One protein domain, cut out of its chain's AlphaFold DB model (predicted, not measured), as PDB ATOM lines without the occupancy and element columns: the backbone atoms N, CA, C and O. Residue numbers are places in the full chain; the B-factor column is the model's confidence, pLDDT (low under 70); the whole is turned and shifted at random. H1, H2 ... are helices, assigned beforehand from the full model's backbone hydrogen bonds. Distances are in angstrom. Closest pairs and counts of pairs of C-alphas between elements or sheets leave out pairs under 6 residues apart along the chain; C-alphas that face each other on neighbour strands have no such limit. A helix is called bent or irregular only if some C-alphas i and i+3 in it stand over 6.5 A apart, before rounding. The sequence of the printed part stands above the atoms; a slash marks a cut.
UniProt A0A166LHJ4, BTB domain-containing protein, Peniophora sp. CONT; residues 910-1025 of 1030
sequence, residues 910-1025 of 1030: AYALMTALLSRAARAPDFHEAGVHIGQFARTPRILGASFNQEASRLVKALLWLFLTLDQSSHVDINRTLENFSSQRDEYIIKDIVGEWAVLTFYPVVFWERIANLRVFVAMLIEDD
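What this domain is: This is residues 910 to 1025 of the 1030 residues of the protein "BTB domain-containing protein" of Peniophora sp. CONT (UniProt A0A166LHJ4). Helices crossing one another mostly at steep angles make an elongated body: the helical hairpin of H1 and H2 packs on the long helix H7, and the longest helix, H3, runs along the length of the body with its first part packed on H1. Three short helices, H4, H5 and H6, follow H3; H5 packs on H1, H4 lies near the end of H3, and H6 makes a corner with the beginning of H7. The printed part has 116 residues with seven named helices, H1 to H7 in order, and no named strand; the class is all helix. It is compact, with a radius of gyration of the C-alphas of 14.2 A, and spans 45 by 29 by 23 A.

Where its parts are: H1, residues 910 to 923, begins at C-alpha 910 (1.450, -42.804, 10.710) and is 20.3 A long. H2, residues 925 to 938, is also 20.3 A and is irregular: C-alphas 926 and 929 are 7.3 A apart. H3, residues 946 to 968, is 33.0 A long and ends at C-alpha 968 (29.911, -29.934, 8.889). H4 is residues 974 to 982, H5 residues 987 to 994 and H6 residues 997 to 1002. H7, residues 1004 to 1023, is 28.6 A long and ends at C-alpha 1023 (11.517, -34.298, -5.295).

How they stand to each other: H7 is the hub, touching five helices. Its residues 1009 to 1017 touch residues 918 to 923 of H1 at a steep tilt of 56 degrees, opposite ways; the closest C-alphas, of Ala 922 and Arg 1010, are 4.6 A apart. H2 touches residues 1013 to 1021 of H7, closest at the C-alphas of His 928 and Phe 1017, 5.8 A. H3 and H7 only just touch, with 3 pairs of C-alphas within 8 A, at a steep tilt of 50 degrees; the closest are those of Val 956 and Val 1018, 6.8 A. H5 and H7 only just touch, with 3 pairs, about perpendicular at 88 degrees; the closest C-alphas, of Val 994 and Arg 1010, are 6.4 A apart. H6 and H7 touch only at the corner, and only just, with 3 pairs; the closest C-alphas are those of Leu 1000 and Phe 1007, 5.3 A. H1 and H2 form a helical hairpin at a shallow tilt of 15 degrees, with the C-alphas of Ala 921 and His 928 closest at 5.7 A. Residues 910 to 915 of H1 touch residues 947 to 955 of H3, closest at the C-alphas of Ala 910 and Phe 948, 4.8 A. H1 touches H5 too, closest at the C-alphas of Ser 919 and Ile 993, 4.3 A. H4 touches no helix; its C-alpha 975 is 7.4 A from C-alpha 1001 of H6, close but not clearly touching. H1 and H4 are apart, for instance. Every O i to N i+4 pair is within hydrogen-bond range in H1, H3, H4, H5, H6 and H7; in H2 it is 8 of 10.

The domain as a whole: The two C-alphas farthest apart, of Arg 942 and His 971, are 46.8 A apart. The printed part has no cut and no long link; the link from H2 to H3 is short, and the other links are tight. Mean pLDDT of the printed part is 73.1, with 41 residues under 70: residues 941 to 943, 968 to 992, 995 to 1006 and 1025.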
ATOM      1  N   ALA A 910       0.642 -43.628  11.617       78.56
ATOM      2  CA  ALA A 910       1.450 -42.804  10.710       78.56
ATOM      3  C   ALA A 910       2.960 -42.836  11.018       78.56
ATOM      4  O   ALA A 910       3.755 -43.010  10.099       78.56
ATOM      5  N   TYR A 911       3.337 -42.737  12.300       80.19
ATOM      6  CA  TYR A 911       4.728 -42.871  12.752       80.19
ATOM      7  C   TYR A 911       5.310 -44.237  12.381       80.19
ATOM      8  O   TYR A 911       6.304 -44.290  11.669       80.19
ATOM      9  N   ALA A 912       4.659 -45.328  12.800       76.38
ATOM     10  CA  ALA A 912       5.170 -46.689  12.625       76.38
ATOM     11  C   ALA A 912       5.347 -47.078  11.148       76.38
ATOM     12  O   ALA A 912       6.348 -47.690  10.790       76.38
ATOM     13  N   LEU A 913       4.413 -46.676  10.276       81.31
ATOM     14  CA  LEU A 913       4.554 -46.907   8.838       81.31
ATOM     15  C   LEU A 913       5.716 -46.092   8.247       81.31
ATOM     16  O   LEU A 913       6.486 -46.621   7.450       81.31
ATOM     17  N   MET A 914       5.867 -44.822   8.635       84.88
ATOM     18  CA  MET A 914       6.923 -43.962   8.092       84.88
ATOM     19  C   MET A 914       8.319 -44.348   8.605       84.88
ATOM     20  O   MET A 914       9.266 -44.361   7.819       84.88
ATOM     21  N   THR A 915       8.470 -44.713   9.883       79.88
ATOM     22  CA  THR A 915       9.750 -45.219  10.405       79.88
ATOM     23  C   THR A 915      10.117 -46.564   9.792       79.88
ATOM     24  O   THR A 915      11.281 -46.751   9.452       79.88
ATOM     25  N   ALA A 916       9.154 -47.461   9.554       80.19
ATOM     26  CA  ALA A 916       9.410 -48.718   8.853       80.19
ATOM     27  C   ALA A 916       9.845 -48.502   7.391       80.19
ATOM     28  O   ALA A 916      10.812 -49.120   6.952       80.19
ATOM     29  N   LEU A 917       9.198 -47.590   6.650       83.50
ATOM     30  CA  LEU A 917       9.614 -47.231   5.286       83.50
ATOM     31  C   LEU A 917      11.046 -46.674   5.254       83.50
ATOM     32  O   LEU A 917      11.856 -47.115   4.442       83.50
ATOM     33  N   LEU A 918      11.377 -45.753   6.167       84.44
ATOM     34  CA  LEU A 918      12.726 -45.191   6.298       84.44
ATOM     35  C   LEU A 918      13.758 -46.260   6.709       84.44
ATOM     36  O   LEU A 918      14.839 -46.317   6.129       84.44
ATOM     37  N   SER A 919      13.424 -47.136   7.662       83.06
ATOM     38  CA  SER A 919      14.314 -48.202   8.148       83.06
ATOM     39  C   SER A 919      14.571 -49.275   7.084       83.06
ATOM     40  O   SER A 919      15.702 -49.746   6.945       83.06
ATOM     41  N   ARG A 920      13.567 -49.612   6.260       83.31
ATOM     42  CA  ARG A 920      13.748 -50.506   5.108       83.31
ATOM     43  C   ARG A 920      14.584 -49.841   4.015       83.31
ATOM     44  O   ARG A 920      15.547 -50.448   3.562       83.31
ATOM     45  N   ALA A 921      14.297 -48.588   3.655       83.38
ATOM     46  CA  ALA A 921      15.067 -47.840   2.656       83.38
ATOM     47  C   ALA A 921      16.532 -47.581   3.070       83.38
ATOM     48  O   ALA A 921      17.401 -47.466   2.208       83.38
ATOM     49  N   ALA A 922      16.834 -47.532   4.371       83.25
ATOM     50  CA  ALA A 922      18.208 -47.499   4.873       83.25
ATOM     51  C   ALA A 922      18.966 -48.808   4.582       83.25
ATOM     52  O   ALA A 922      20.139 -48.776   4.206       83.25
ATOM     53  N   ARG A 923      18.297 -49.955   4.764       80.75
ATOM     54  CA  ARG A 923      18.871 -51.306   4.627       80.75
ATOM     55  C   ARG A 923      18.882 -51.834   3.185       80.75
ATOM     56  O   ARG A 923      19.730 -52.660   2.873       80.75
ATOM     57  N   ALA A 924      17.953 -51.386   2.342       78.56
ATOM     58  CA  ALA A 924      17.683 -51.937   1.013       78.56
ATOM     59  C   ALA A 924      17.503 -50.801  -0.025       78.56
ATOM     60  O   ALA A 924      16.462 -50.137  -0.017       78.56
ATOM     61  N   PRO A 925      18.495 -50.523  -0.899       76.12
ATOM     62  CA  PRO A 925      18.406 -49.439  -1.885       76.12
ATOM     63  C   PRO A 925      17.442 -49.749  -3.044       76.12
ATOM     64  O   PRO A 925      16.830 -48.849  -3.611       76.12
ATOM     65  N   ASP A 926      17.237 -51.028  -3.347       74.94
ATOM     66  CA  ASP A 926      16.230 -51.547  -4.278       74.94
ATOM     67  C   ASP A 926      14.783 -51.270  -3.826       74.94
ATOM     68  O   ASP A 926      13.868 -51.234  -4.645       74.94
ATOM     69  N   PHE A 927      14.566 -51.004  -2.534       80.38
ATOM     70  CA  PHE A 927      13.251 -50.659  -1.992       80.38
ATOM     71  C   PHE A 927      12.830 -49.201  -2.264       80.38
ATOM     72  O   PHE A 927      11.673 -48.861  -2.022       80.38
ATOM     73  N   HIS A 928      13.717 -48.316  -2.739       81.56
ATOM     74  CA  HIS A 928      13.454 -46.864  -2.756       81.56
ATOM     75  C   HIS A 928      12.220 -46.467  -3.584       81.56
ATOM     76  O   HIS A 928      11.349 -45.768  -3.071       81.56
ATOM     77  N   GLU A 929      12.082 -46.966  -4.813       77.81
ATOM     78  CA  GLU A 929      10.927 -46.681  -5.687       77.81
ATOM     79  C   GLU A 929       9.607 -47.220  -5.095       77.81
ATOM     80  O   GLU A 929       8.610 -46.502  -4.986       77.81
ATOM     81  N   ALA A 930       9.617 -48.465  -4.604       76.62
ATOM     82  CA  ALA A 930       8.461 -49.083  -3.953       76.62
ATOM     83  C   ALA A 930       8.056 -48.348  -2.659       76.62
ATOM     84  O   ALA A 930       6.868 -48.123  -2.414       76.62
ATOM     85  N   GLY A 931       9.033 -47.933  -1.848       80.38
ATOM     86  CA  GLY A 931       8.822 -47.198  -0.603       80.38
ATOM     87  C   GLY A 931       8.210 -45.813  -0.826       80.38
ATOM     88  O   GLY A 931       7.301 -45.425  -0.087       80.38
ATOM     89  N   VAL A 932       8.638 -45.101  -1.878       82.06
ATOM     90  CA  VAL A 932       8.015 -43.836  -2.302       82.06
ATOM     91  C   VAL A 932       6.556 -44.072  -2.700       82.06
ATOM     92  O   VAL A 932       5.674 -43.403  -2.165       82.06
ATOM     93  N   HIS A 933       6.249 -45.070  -3.534       79.12
ATOM     94  CA  HIS A 933       4.864 -45.368  -3.923       79.12
ATOM     95  C   HIS A 933       3.956 -45.787  -2.747       79.12
ATOM     96  O   HIS A 933       2.809 -45.335  -2.667       79.12
ATOM     97  N   ILE A 934       4.449 -46.581  -1.786       80.31
ATOM     98  CA  ILE A 934       3.699 -46.901  -0.551       80.31
ATOM     99  C   ILE A 934       3.430 -45.619   0.254       80.31
ATOM    100  O   ILE A 934       2.323 -45.423   0.766       80.31
ATOM    101  N   GLY A 935       4.410 -44.713   0.314       81.00
ATOM    102  CA  GLY A 935       4.259 -43.387   0.900       81.00
ATOM    103  C   GLY A 935       3.195 -42.537   0.195       81.00
ATOM    104  O   GLY A 935       2.284 -42.039   0.855       81.00
ATOM    105  N   GLN A 936       3.252 -42.413  -1.138       80.25
ATOM    106  CA  GLN A 936       2.277 -41.671  -1.954       80.25
ATOM    107  C   GLN A 936       0.854 -42.175  -1.681       80.25
ATOM    108  O   GLN A 936      -0.073 -41.390  -1.467       80.25
ATOM    109  N   PHE A 937       0.689 -43.497  -1.614       81.06
ATOM    110  CA  PHE A 937      -0.573 -44.139  -1.277       81.06
ATOM    111  C   PHE A 937      -1.042 -43.775   0.145       81.06
ATOM    112  O   PHE A 937      -2.177 -43.325   0.313       81.06
ATOM    113  N   ALA A 938      -0.175 -43.863   1.160       79.31
ATOM    114  CA  ALA A 938      -0.497 -43.519   2.552       79.31
ATOM    115  C   ALA A 938      -0.889 -42.036   2.760       79.31
ATOM    116  O   ALA A 938      -1.760 -41.738   3.591       79.31
ATOM    117  N   ARG A 939      -0.322 -41.113   1.962       75.50
ATOM    118  CA  ARG A 939      -0.702 -39.681   1.913       75.50
ATOM    119  C   ARG A 939      -2.149 -39.449   1.457       75.50
ATOM    120  O   ARG A 939      -2.682 -38.362   1.685       75.50
ATOM    121  N   THR A 940      -2.810 -40.435   0.846       78.00
ATOM    122  CA  THR A 940      -4.213 -40.325   0.415       78.00
ATOM    123  C   THR A 940      -5.121 -40.014   1.617       78.00
ATOM    124  O   THR A 940      -5.098 -40.752   2.606       78.00
ATOM    125  N   PRO A 941      -5.998 -38.990   1.561       64.19
ATOM    126  CA  PRO A 941      -6.803 -38.546   2.712       64.19
ATOM    127  C   PRO A 941      -7.892 -39.532   3.175       64.19
ATOM    128  O   PRO A 941      -8.633 -39.228   4.104       64.19
ATOM    129  N   ARG A 942      -8.001 -40.709   2.545       61.22
ATOM    130  CA  ARG A 942      -8.849 -41.835   2.979       61.22
ATOM    131  C   ARG A 942      -8.094 -42.894   3.796       61.22
ATOM    132  O   ARG A 942      -8.712 -43.875   4.195       61.22
ATOM    133  N   ILE A 943      -6.784 -42.728   3.981       69.94
ATOM    134  CA  ILE A 943      -5.893 -43.709   4.612       69.94
ATOM    135  C   ILE A 943      -5.281 -43.079   5.868       69.94
ATOM    136  O   ILE A 943      -5.904 -43.151   6.922       69.94
ATOM    137  N   LEU A 944      -4.132 -42.397   5.773       73.62
ATOM    138  CA  LEU A 944      -3.514 -41.694   6.913       73.62
ATOM    139  C   LEU A 944      -3.425 -40.173   6.694       73.62
ATOM    140  O   LEU A 944      -3.534 -39.394   7.649       73.62
ATOM    141  N   GLY A 945      -3.299 -39.734   5.437       76.00
ATOM    142  CA  GLY A 945      -3.538 -38.349   5.033       76.00
ATOM    143  C   GLY A 945      -2.653 -37.328   5.751       76.00
ATOM    144  O   GLY A 945      -1.425 -37.415   5.733       76.00
ATOM    145  N   ALA A 946      -3.282 -36.340   6.391       73.75
ATOM    146  CA  ALA A 946      -2.583 -35.255   7.078       73.75
ATOM    147  C   ALA A 946      -1.660 -35.740   8.213       73.75
ATOM    148  O   ALA A 946      -0.596 -35.156   8.401       73.75
ATOM    149  N   SER A 947      -2.016 -36.822   8.921       76.12
ATOM    150  CA  SER A 947      -1.172 -37.358  10.003       76.12
ATOM    151  C   SER A 947       0.131 -37.968   9.473       76.12
ATOM    152  O   SER A 947       1.186 -37.790  10.077       76.12
ATOM    153  N   PHE A 948       0.081 -38.607   8.300       81.38
ATOM    154  CA  PHE A 948       1.260 -39.145   7.622       81.38
ATOM    155  C   PHE A 948       2.155 -38.036   7.062       81.38
ATOM    156  O   PHE A 948       3.356 -38.068   7.297       81.38
ATOM    157  N   ASN A 949       1.587 -37.007   6.419       80.12
ATOM    158  CA  ASN A 949       2.367 -35.842   5.971       80.12
ATOM    159  C   ASN A 949       3.052 -35.111   7.147       80.12
ATOM    160  O   ASN A 949       4.204 -34.697   7.027       80.12
ATOM    161  N   GLN A 950       2.367 -34.965   8.289       80.69
ATOM    162  CA  GLN A 950       2.929 -34.315   9.476       80.69
ATOM    163  C   GLN A 950       4.129 -35.091  10.038       80.69
ATOM    164  O   GLN A 950       5.174 -34.490  10.294       80.69
ATOM    165  N   GLU A 951       4.006 -36.411  10.198       82.00
ATOM    166  CA  GLU A 951       5.094 -37.216  10.756       82.00
ATOM    167  C   GLU A 951       6.229 -37.432   9.742       82.00
ATOM    168  O   GLU A 951       7.394 -37.304  10.104       82.00
ATOM    169  N   ALA A 952       5.926 -37.614   8.451       82.69
ATOM    170  CA  ALA A 952       6.934 -37.613   7.390       82.69
ATOM    171  C   ALA A 952       7.747 -36.307   7.384       82.69
ATOM    172  O   ALA A 952       8.977 -36.354   7.363       82.69
ATOM    173  N   SER A 953       7.094 -35.142   7.508       82.19
ATOM    174  CA  SER A 953       7.805 -33.863   7.624       82.19
ATOM    175  C   SER A 953       8.652 -33.755   8.891       82.19
ATOM    176  O   SER A 953       9.677 -33.074   8.850       82.19
ATOM    177  N   ARG A 954       8.247 -34.368  10.009       82.94
ATOM    178  CA  ARG A 954       9.035 -34.382  11.249       82.94
ATOM    179  C   ARG A 954      10.277 -35.265  11.105       82.94
ATOM    180  O   ARG A 954      11.378 -34.814  11.414       82.94
ATOM    181  N   LEU A 955      10.105 -36.483  10.600       83.19
ATOM    182  CA  LEU A 955      11.172 -37.475  10.453       83.19
ATOM    183  C   LEU A 955      12.205 -37.055   9.395       83.19
ATOM    184  O   LEU A 955      13.405 -37.104   9.660       83.19
ATOM    185  N   VAL A 956      11.763 -36.543   8.240       84.88
ATOM    186  CA  VAL A 956      12.664 -36.015   7.198       84.88
ATOM    187  C   VAL A 956      13.477 -34.821   7.711       84.88
ATOM    188  O   VAL A 956      14.680 -34.765   7.471       84.88
ATOM    189  N   LYS A 957      12.878 -33.898   8.478       82.88
ATOM    190  CA  LYS A 957      13.613 -32.747   9.039       82.88
ATOM    191  C   LYS A 957      14.650 -33.165  10.092       82.88
ATOM    192  O   LYS A 957      15.732 -32.584  10.122       82.88
ATOM    193  N   ALA A 958      14.384 -34.212  10.879       80.31
ATOM    194  CA  ALA A 958      15.381 -34.800  11.780       80.31
ATOM    195  C   ALA A 958      16.554 -35.453  11.015       80.31
ATOM    196  O   ALA A 958      17.714 -35.241  11.371       80.31
ATOM    197  N   LEU A 959      16.275 -36.186   9.928       84.06
ATOM    198  CA  LEU A 959      17.311 -36.791   9.076       84.06
ATOM    199  C   LEU A 959      18.148 -35.743   8.323       84.06
ATOM    200  O   LEU A 959      19.367 -35.869   8.267       84.06
ATOM    201  N   LEU A 960      17.536 -34.671   7.814       84.06
ATOM    202  CA  LEU A 960      18.268 -33.562   7.188       84.06
ATOM    203  C   LEU A 960      19.193 -32.852   8.190       84.06
ATOM    204  O   LEU A 960      20.329 -32.527   7.844       84.06
ATOM    205  N   TRP A 961      18.759 -32.668   9.442       80.69
ATOM    206  CA  TRP A 961      19.621 -32.115  10.492       80.69
ATOM    207  C   TRP A 961      20.790 -33.054  10.851       80.69
ATOM    208  O   TRP A 961      21.918 -32.590  11.043       80.69
ATOM    209  N   LEU A 962      20.566 -34.375  10.844       80.88
ATOM    210  CA  LEU A 962      21.626 -35.384  10.955       80.88
ATOM    211  C   LEU A 962      22.629 -35.295   9.797       80.88
ATOM    212  O   LEU A 962      23.833 -35.237  10.046       80.88
ATOM    213  N   PHE A 963      22.166 -35.214   8.547       85.75
ATOM    214  CA  PHE A 963      23.052 -35.091   7.384       85.75
ATOM    215  C   PHE A 963      23.892 -33.807   7.436       85.75
ATOM    216  O   PHE A 963      25.109 -33.877   7.281       85.75
ATOM    217  N   LEU A 964      23.280 -32.660   7.753       79.88
ATOM    218  CA  LEU A 964      23.985 -31.381   7.911       79.88
ATOM    219  C   LEU A 964      25.039 -31.419   9.027       79.88
ATOM    220  O   LEU A 964      26.116 -30.844   8.870       79.88
ATOM    221  N   THR A 965      24.764 -32.104  10.140       73.56
ATOM    222  CA  THR A 965      25.719 -32.220  11.258       73.56
ATOM    223  C   THR A 965      26.904 -33.130  10.906       73.56
ATOM    224  O   THR A 965      28.048 -32.829  11.263       73.56
ATOM    225  N   LEU A 966      26.655 -34.204  10.149       74.38
ATOM    226  CA  LEU A 966      27.697 -35.086   9.606       74.38
ATOM    227  C   LEU A 966      28.547 -34.383   8.528       74.38
ATOM    228  O   LEU A 966      29.756 -34.578   8.489       74.38
ATOM    229  N   ASP A 967      27.951 -33.523   7.695       75.81
ATOM    230  CA  ASP A 967      28.670 -32.815   6.622       75.81
ATOM    231  C   ASP A 967      29.512 -31.628   7.129       75.81
ATOM    232  O   ASP A 967      30.510 -31.258   6.509       75.81
ATOM    233  N   GLN A 968      29.149 -31.031   8.270       69.44
ATOM    234  CA  GLN A 968      29.911 -29.934   8.889       69.44
ATOM    235  C   GLN A 968      31.142 -30.408   9.687       69.44
ATOM    236  O   GLN A 968      32.026 -29.604   9.995       69.44
ATOM    237  N   SER A 969      31.235 -31.696  10.026       59.25
ATOM    238  CA  SER A 969      32.297 -32.243  10.879       59.25
ATOM    239  C   SER A 969      33.455 -32.831  10.057       59.25
ATOM    240  O   SER A 969      33.512 -34.017   9.758       59.25
ATOM    241  N   SER A 970      34.448 -31.993   9.728       44.12
ATOM    242  CA  SER A 970      35.611 -32.375   8.886       44.12
ATOM    243  C   SER A 970      36.477 -33.544   9.402       44.12
ATOM    244  O   SER A 970      37.259 -34.105   8.636       44.12
ATOM    245  N   HIS A 971      36.316 -33.928  10.670       47.72
ATOM    246  CA  HIS A 971      36.773 -35.193  11.242       47.72
ATOM    247  C   HIS A 971      35.625 -35.773  12.078       47.72
ATOM    248  O   HIS A 971      35.383 -35.319  13.198       47.72
ATOM    249  N   VAL A 972      34.896 -36.750  11.529       49.12
ATOM    250  CA  VAL A 972      33.746 -37.362  12.208       49.12
ATOM    251  C   VAL A 972      34.224 -38.411  13.211       49.12
ATOM    252  O   VAL A 972      34.346 -39.592  12.891       49.12
ATOM    253  N   ASP A 973      34.450 -37.987  14.453       58.47
ATOM    254  CA  ASP A 973      34.288 -38.903  15.581       58.47
ATOM    255  C   ASP A 973      32.794 -39.227  15.700       58.47
ATOM    256  O   ASP A 973      31.970 -38.395  16.104       58.47
ATOM    257  N   ILE A 974      32.441 -40.440  15.278       58.00
ATOM    258  CA  ILE A 974      31.066 -40.939  15.293       58.00
ATOM    259  C   ILE A 974      30.539 -40.955  16.734       58.00
ATOM    260  O   ILE A 974      29.387 -40.594  16.946       58.00
ATOM    261  N   ASN A 975      31.376 -41.258  17.734       53.56
ATOM    262  CA  ASN A 975      30.955 -41.305  19.136       53.56
ATOM    263  C   ASN A 975      30.564 -39.909  19.629       53.56
ATOM    264  O   ASN A 975      29.432 -39.725  20.059       53.56
ATOM    265  N   ARG A 976      31.427 -38.898  19.453       59.44
ATOM    266  CA  ARG A 976      31.103 -37.496  19.781       59.44
ATOM    267  C   ARG A 976      29.875 -36.973  19.032       59.44
ATOM    268  O   ARG A 976      29.122 -36.150  19.553       59.44
ATOM    269  N   THR A 977      29.661 -37.429  17.800       58.97
ATOM    270  CA  THR A 977      28.470 -37.052  17.027       58.97
ATOM    271  C   THR A 977      27.213 -37.686  17.631       58.97
ATOM    272  O   THR A 977      26.240 -36.979  17.883       58.97
ATOM    273  N   LEU A 978      27.249 -38.980  17.963       56.16
ATOM    274  CA  LEU A 978      26.163 -39.684  18.651       56.16
ATOM    275  C   LEU A 978      25.902 -39.123  20.062       56.16
ATOM    276  O   LEU A 978      24.744 -38.979  20.443       56.16
ATOM    277  N   GLU A 979      26.930 -38.721  20.814       56.34
ATOM    278  CA  GLU A 979      26.799 -38.051  22.120       56.34
ATOM    279  C   GLU A 979      25.987 -36.749  22.011       56.34
ATOM    280  O   GLU A 979      25.022 -36.550  22.758       56.34
ATOM    281  N   ASN A 980      26.312 -35.899  21.031       58.47
ATOM    282  CA  ASN A 980      25.569 -34.665  20.757       58.47
ATOM    283  C   ASN A 980      24.101 -34.933  20.368       58.47
ATOM    284  O   ASN A 980      23.220 -34.160  20.748       58.47
ATOM    285  N   PHE A 981      23.825 -36.033  19.658       56.75
ATOM    286  CA  PHE A 981      22.462 -36.461  19.324       56.75
ATOM    287  C   PHE A 981      21.708 -37.068  20.519       56.75
ATOM    288  O   PHE A 981      20.530 -36.768  20.689       56.75
ATOM    289  N   SER A 982      22.377 -37.828  21.397       51.94
ATOM    290  CA  SER A 982      21.786 -38.408  22.622       51.94
ATOM    291  C   SER A 982      21.301 -37.363  23.635       51.94
ATOM    292  O   SER A 982      20.487 -37.644  24.511       51.94
ATOM    293  N   SER A 983      21.764 -36.117  23.495       52.78
ATOM    294  CA  SER A 983      21.300 -34.977  24.292       52.78
ATOM    295  C   SER A 983      20.005 -34.339  23.757       52.78
ATOM    296  O   SER A 983      19.494 -33.395  24.364       52.78
ATOM    297  N   GLN A 984      19.470 -34.808  22.622       55.41
ATOM    298  CA  GLN A 984      18.297 -34.234  21.952       55.41
ATOM    299  C   GLN A 984      17.180 -35.272  21.756       55.41
ATOM    300  O   GLN A 984      17.410 -36.476  21.695       55.41
ATOM    301  N   ARG A 985      15.928 -34.799  21.669       51.56
ATOM    302  CA  ARG A 985      14.708 -35.634  21.758       51.56
ATOM    303  C   ARG A 985      14.531 -36.693  20.663       51.56
ATOM    304  O   ARG A 985      13.629 -37.517  20.785       51.56
ATOM    305  N   ASP A 986      15.349 -36.665  19.618       57.03
ATOM    306  CA  ASP A 986      15.181 -37.481  18.418       57.03
ATOM    307  C   ASP A 986      16.220 -38.631  18.310       57.03
ATOM    308  O   ASP A 986      16.224 -39.357  17.319       57.03
ATOM    309  N   GLU A 987      17.040 -38.874  19.351       61.12
ATOM    310  CA  GLU A 987      17.935 -40.052  19.479       61.12
ATOM    311  C   GLU A 987      17.215 -41.371  19.159       61.12
ATOM    312  O   GLU A 987      17.643 -42.136  18.293       61.12
ATOM    313  N   TYR A 988      16.088 -41.619  19.836       61.84
ATOM    314  CA  TYR A 988      15.318 -42.859  19.702       61.84
ATOM    315  C   TYR A 988      14.798 -43.062  18.271       61.84
ATOM    316  O   TYR A 988      14.820 -44.168  17.743       61.84
ATOM    317  N   ILE A 989      14.416 -41.970  17.608       66.81
ATOM    318  CA  ILE A 989      13.906 -41.971  16.233       66.81
ATOM    319  C   ILE A 989      15.009 -42.362  15.244       66.81
ATOM    320  O   ILE A 989      14.790 -43.160  14.334       66.81
ATOM    321  N   ILE A 990      16.217 -41.831  15.436       69.19
ATOM    322  CA  ILE A 990      17.376 -42.175  14.607       69.19
ATOM    323  C   ILE A 990      17.833 -43.617  14.892       69.19
ATOM    324  O   ILE A 990      18.287 -44.293  13.971       69.19
ATOM    325  N   LYS A 991      17.656 -44.129  16.120       68.88
ATOM    326  CA  LYS A 991      17.858 -45.553  16.441       68.88
ATOM    327  C   LYS A 991      16.861 -46.468  15.711       68.88
ATOM    328  O   LYS A 991      17.297 -47.453  15.123       68.88
ATOM    329  N   ASP A 992      15.570 -46.135  15.689       68.44
ATOM    330  CA  ASP A 992      14.546 -46.913  14.966       68.44
ATOM    331  C   ASP A 992      14.821 -46.953  13.441       68.44
ATOM    332  O   ASP A 992      14.630 -47.976  12.778       68.44
ATOM    333  N   ILE A 993      15.297 -45.836  12.873       74.69
ATOM    334  CA  ILE A 993      15.515 -45.688  11.425       74.69
ATOM    335  C   ILE A 993      16.857 -46.275  10.962       74.69
ATOM    336  O   ILE A 993      16.885 -47.056  10.016       74.69
ATOM    337  N   VAL A 994      17.981 -45.906  11.582       74.31
ATOM    338  CA  VAL A 994      19.319 -46.329  11.111       74.31
ATOM    339  C   VAL A 994      19.696 -47.713  11.666       74.31
ATOM    340  O   VAL A 994      20.497 -48.435  11.066       74.31
ATOM    341  N   GLY A 995      19.088 -48.126  12.782       68.12
ATOM    342  CA  GLY A 995      19.337 -49.388  13.477       68.12
ATOM    343  C   GLY A 995      19.984 -49.197  14.851       68.12
ATOM    344  O   GLY A 995      20.277 -48.083  15.288       68.12
ATOM    345  N   GLU A 996      20.221 -50.300  15.564       68.19
ATOM    346  CA  GLU A 996      20.745 -50.227  16.928       68.19
ATOM    347  C   GLU A 996      22.160 -49.625  16.987       68.19
ATOM    348  O   GLU A 996      23.106 -50.136  16.391       68.19
ATOM    349  N   TRP A 997      22.315 -48.558  17.780       60.44
ATOM    350  CA  TRP A 997      23.550 -47.770  17.884       60.44
ATOM    351  C   TRP A 997      24.781 -48.578  18.329       60.44
ATOM    352  O   TRP A 997      25.899 -48.218  17.969       60.44
ATOM    353  N   ALA A 998      24.602 -49.696  19.041       53.34
ATOM    354  CA  ALA A 998      25.697 -50.629  19.313       53.34
ATOM    355  C   ALA A 998      26.245 -51.240  18.009       53.34
ATOM    356  O   ALA A 998      27.442 -51.170  17.751       53.34
ATOM    357  N   VAL A 999      25.377 -51.756  17.132       54.34
ATOM    358  CA  VAL A 999      25.779 -52.308  15.826       54.34
ATOM    359  C   VAL A 999      26.440 -51.226  14.968       54.34
ATOM    360  O   VAL A 999      27.489 -51.465  14.378       54.34
ATOM    361  N   LEU A1000      25.882 -50.013  14.953       59.59
ATOM    362  CA  LEU A1000      26.398 -48.892  14.155       59.59
ATOM    363  C   LEU A1000      27.752 -48.347  14.651       59.59
ATOM    364  O   LEU A1000      28.530 -47.844  13.844       59.59
ATOM    365  N   THR A1001      28.061 -48.470  15.948       55.59
ATOM    366  CA  THR A1001      29.375 -48.087  16.506       55.59
ATOM    367  C   THR A1001      30.441 -49.171  16.338       55.59
ATOM    368  O   THR A1001      31.617 -48.831  16.230       55.59
ATOM    369  N   PHE A1002      30.064 -50.453  16.250       46.12
ATOM    370  CA  PHE A1002      30.990 -51.527  15.855       46.12
ATOM    371  C   PHE A1002      31.219 -51.598  14.334       46.12
ATOM    372  O   PHE A1002      32.320 -51.936  13.906       46.12
ATOM    373  N   TYR A1003      30.224 -51.233  13.518       56.56
ATOM    374  CA  TYR A1003      30.286 -51.291  12.052       56.56
ATOM    375  C   TYR A1003      30.075 -49.907  11.406       56.56
ATOM    376  O   TYR A1003      29.042 -49.662  10.773       56.56
ATOM    377  N   PRO A1004      31.060 -48.989  11.494       64.25
ATOM    378  CA  PRO A1004      30.928 -47.629  10.966       64.25
ATOM    379  C   PRO A1004      30.740 -47.578   9.440       64.25
ATOM    380  O   PRO A1004      30.142 -46.634   8.934       64.25
ATOM    381  N   VAL A1005      31.191 -48.598   8.699       62.53
ATOM    382  CA  VAL A1005      30.923 -48.725   7.253       62.53
ATOM    383  C   VAL A1005      29.420 -48.877   6.992       62.53
ATOM    384  O   VAL A1005      28.873 -48.141   6.177       62.53
ATOM    385  N   VAL A1006      28.742 -49.746   7.749       69.81
ATOM    386  CA  VAL A1006      27.289 -49.979   7.647       69.81
ATOM    387  C   VAL A1006      26.501 -48.738   8.077       69.81
ATOM    388  O   VAL A1006      25.457 -48.441   7.500       69.81
ATOM    389  N   PHE A1007      27.004 -47.960   9.044       79.00
ATOM    390  CA  PHE A1007      26.433 -46.649   9.366       79.00
ATOM    391  C   PHE A1007      26.489 -45.694   8.164       79.00
ATOM    392  O   PHE A1007      25.459 -45.147   7.773       79.00
ATOM    393  N   TRP A1008      27.658 -45.523   7.538       78.06
ATOM    394  CA  TRP A1008      27.803 -44.631   6.382       78.06
ATOM    395  C   TRP A1008      27.025 -45.102   5.149       78.06
ATOM    396  O   TRP A1008      26.449 -44.271   4.452       78.06
ATOM    397  N   GLU A1009      26.945 -46.411   4.916       79.38
ATOM    398  CA  GLU A1009      26.123 -47.027   3.871       79.38
ATOM    399  C   GLU A1009      24.627 -46.745   4.084       79.38
ATOM    400  O   GLU A1009      23.967 -46.197   3.201       79.38
ATOM    401  N   ARG A1010      24.100 -47.007   5.288       83.19
ATOM    402  CA  ARG A1010      22.696 -46.714   5.632       83.19
ATOM    403  C   ARG A1010      22.383 -45.218   5.550       83.19
ATOM    404  O   ARG A1010      21.306 -44.851   5.086       83.19
ATOM    405  N   ILE A1011      23.317 -44.347   5.940       84.44
ATOM    406  CA  ILE A1011      23.190 -42.890   5.779       84.44
ATOM    407  C   ILE A1011      23.209 -42.478   4.299       84.44
ATOM    408  O   ILE A1011      22.444 -41.594   3.919       84.44
ATOM    409  N   ALA A1012      24.021 -43.110   3.446       82.75
ATOM    410  CA  ALA A1012      24.023 -42.850   2.005       82.75
ATOM    411  C   ALA A1012      22.698 -43.280   1.349       82.75
ATOM    412  O   ALA A1012      22.088 -42.485   0.631       82.75
ATOM    413  N   ASN A1013      22.201 -44.477   1.673       84.88
ATOM    414  CA  ASN A1013      20.902 -44.972   1.208       84.88
ATOM    415  C   ASN A1013      19.755 -44.050   1.661       84.88
ATOM    416  O   ASN A1013      18.911 -43.660   0.854       84.88
ATOM    417  N   LEU A1014      19.763 -43.615   2.927       87.75
ATOM    418  CA  LEU A1014      18.790 -42.650   3.449       87.75
ATOM    419  C   LEU A1014      18.877 -41.281   2.764       87.75
ATOM    420  O   LEU A1014      17.835 -40.668   2.555       87.75
ATOM    421  N   ARG A1015      20.067 -40.790   2.391       88.38
ATOM    422  CA  ARG A1015      20.201 -39.527   1.637       88.38
ATOM    423  C   ARG A1015      19.529 -39.609   0.266       88.38
ATOM    424  O   ARG A1015      18.845 -38.659  -0.104       88.38
ATOM    425  N   VAL A1016      19.672 -40.728  -0.450       85.94
ATOM    426  CA  VAL A1016      19.000 -40.950  -1.747       85.94
ATOM    427  C   VAL A1016      17.482 -41.014  -1.567       85.94
ATOM    428  O   VAL A1016      16.759 -40.252  -2.205       85.94
ATOM    429  N   PHE A1017      16.989 -41.837  -0.638       86.50
ATOM    430  CA  PHE A1017      15.549 -41.975  -0.397       86.50
ATOM    431  C   PHE A1017      14.897 -40.670   0.095       86.50
ATOM    432  O   PHE A1017      13.810 -40.307  -0.351       86.50
ATOM    433  N   VAL A1018      15.567 -39.915   0.975       86.62
ATOM    434  CA  VAL A1018      15.088 -38.598   1.432       86.62
ATOM    435  C   VAL A1018      15.096 -37.568   0.300       86.62
ATOM    436  O   VAL A1018      14.165 -36.770   0.234       86.62
ATOM    437  N   ALA A1019      16.077 -37.595  -0.611       85.00
ATOM    438  CA  ALA A1019      16.058 -36.744  -1.801       85.00
ATOM    439  C   ALA A1019      14.853 -37.065  -2.700       85.00
ATOM    440  O   ALA A1019      14.101 -36.153  -3.032       85.00
ATOM    441  N   MET A1020      14.595 -38.349  -2.989       82.88
ATOM    442  CA  MET A1020      13.418 -38.767  -3.767       82.88
ATOM    443  C   MET A1020      12.107 -38.296  -3.121       82.88
ATOM    444  O   MET A1020      11.257 -37.747  -3.807       82.88
ATOM    445  N   LEU A1021      11.954 -38.423  -1.795       82.50
ATOM    446  CA  LEU A1021      10.771 -37.916  -1.083       82.50
ATOM    447  C   LEU A1021      10.600 -36.386  -1.211       82.50
ATOM    448  O   LEU A1021       9.469 -35.899  -1.250       82.50
ATOM    449  N   ILE A1022      11.693 -35.621  -1.258       82.19
ATOM    450  CA  ILE A1022      11.652 -34.160  -1.431       82.19
ATOM    451  C   ILE A1022      11.296 -33.789  -2.878       82.19
ATOM    452  O   ILE A1022      10.490 -32.885  -3.079       82.19
ATOM    453  N   GLU A1023      11.837 -34.500  -3.872       79.38
ATOM    454  CA  GLU A1023      11.517 -34.298  -5.295       79.38
ATOM    455  C   GLU A1023      10.047 -34.635  -5.624       79.38
ATOM    456  O   GLU A1023       9.439 -33.977  -6.464       79.38
ATOM    457  N   ASP A1024       9.447 -35.584  -4.898       71.25
ATOM    458  CA  ASP A1024       8.037 -36.004  -5.004       71.25
ATOM    459  C   ASP A1024       7.057 -35.171  -4.131       71.25
ATOM    460  O   ASP A1024       5.959 -35.619  -3.756       71.25
ATOM    461  N   ASP A1025       7.459 -33.955  -3.742       69.19
ATOM    462  CA  ASP A1025       6.682 -33.014  -2.921       69.19
ATOM    463  C   ASP A1025       6.157 -33.622  -1.589       69.19
ATOM    464  O   ASP A1025       5.104 -33.209  -1.088       69.19
TER     465      ASP A1025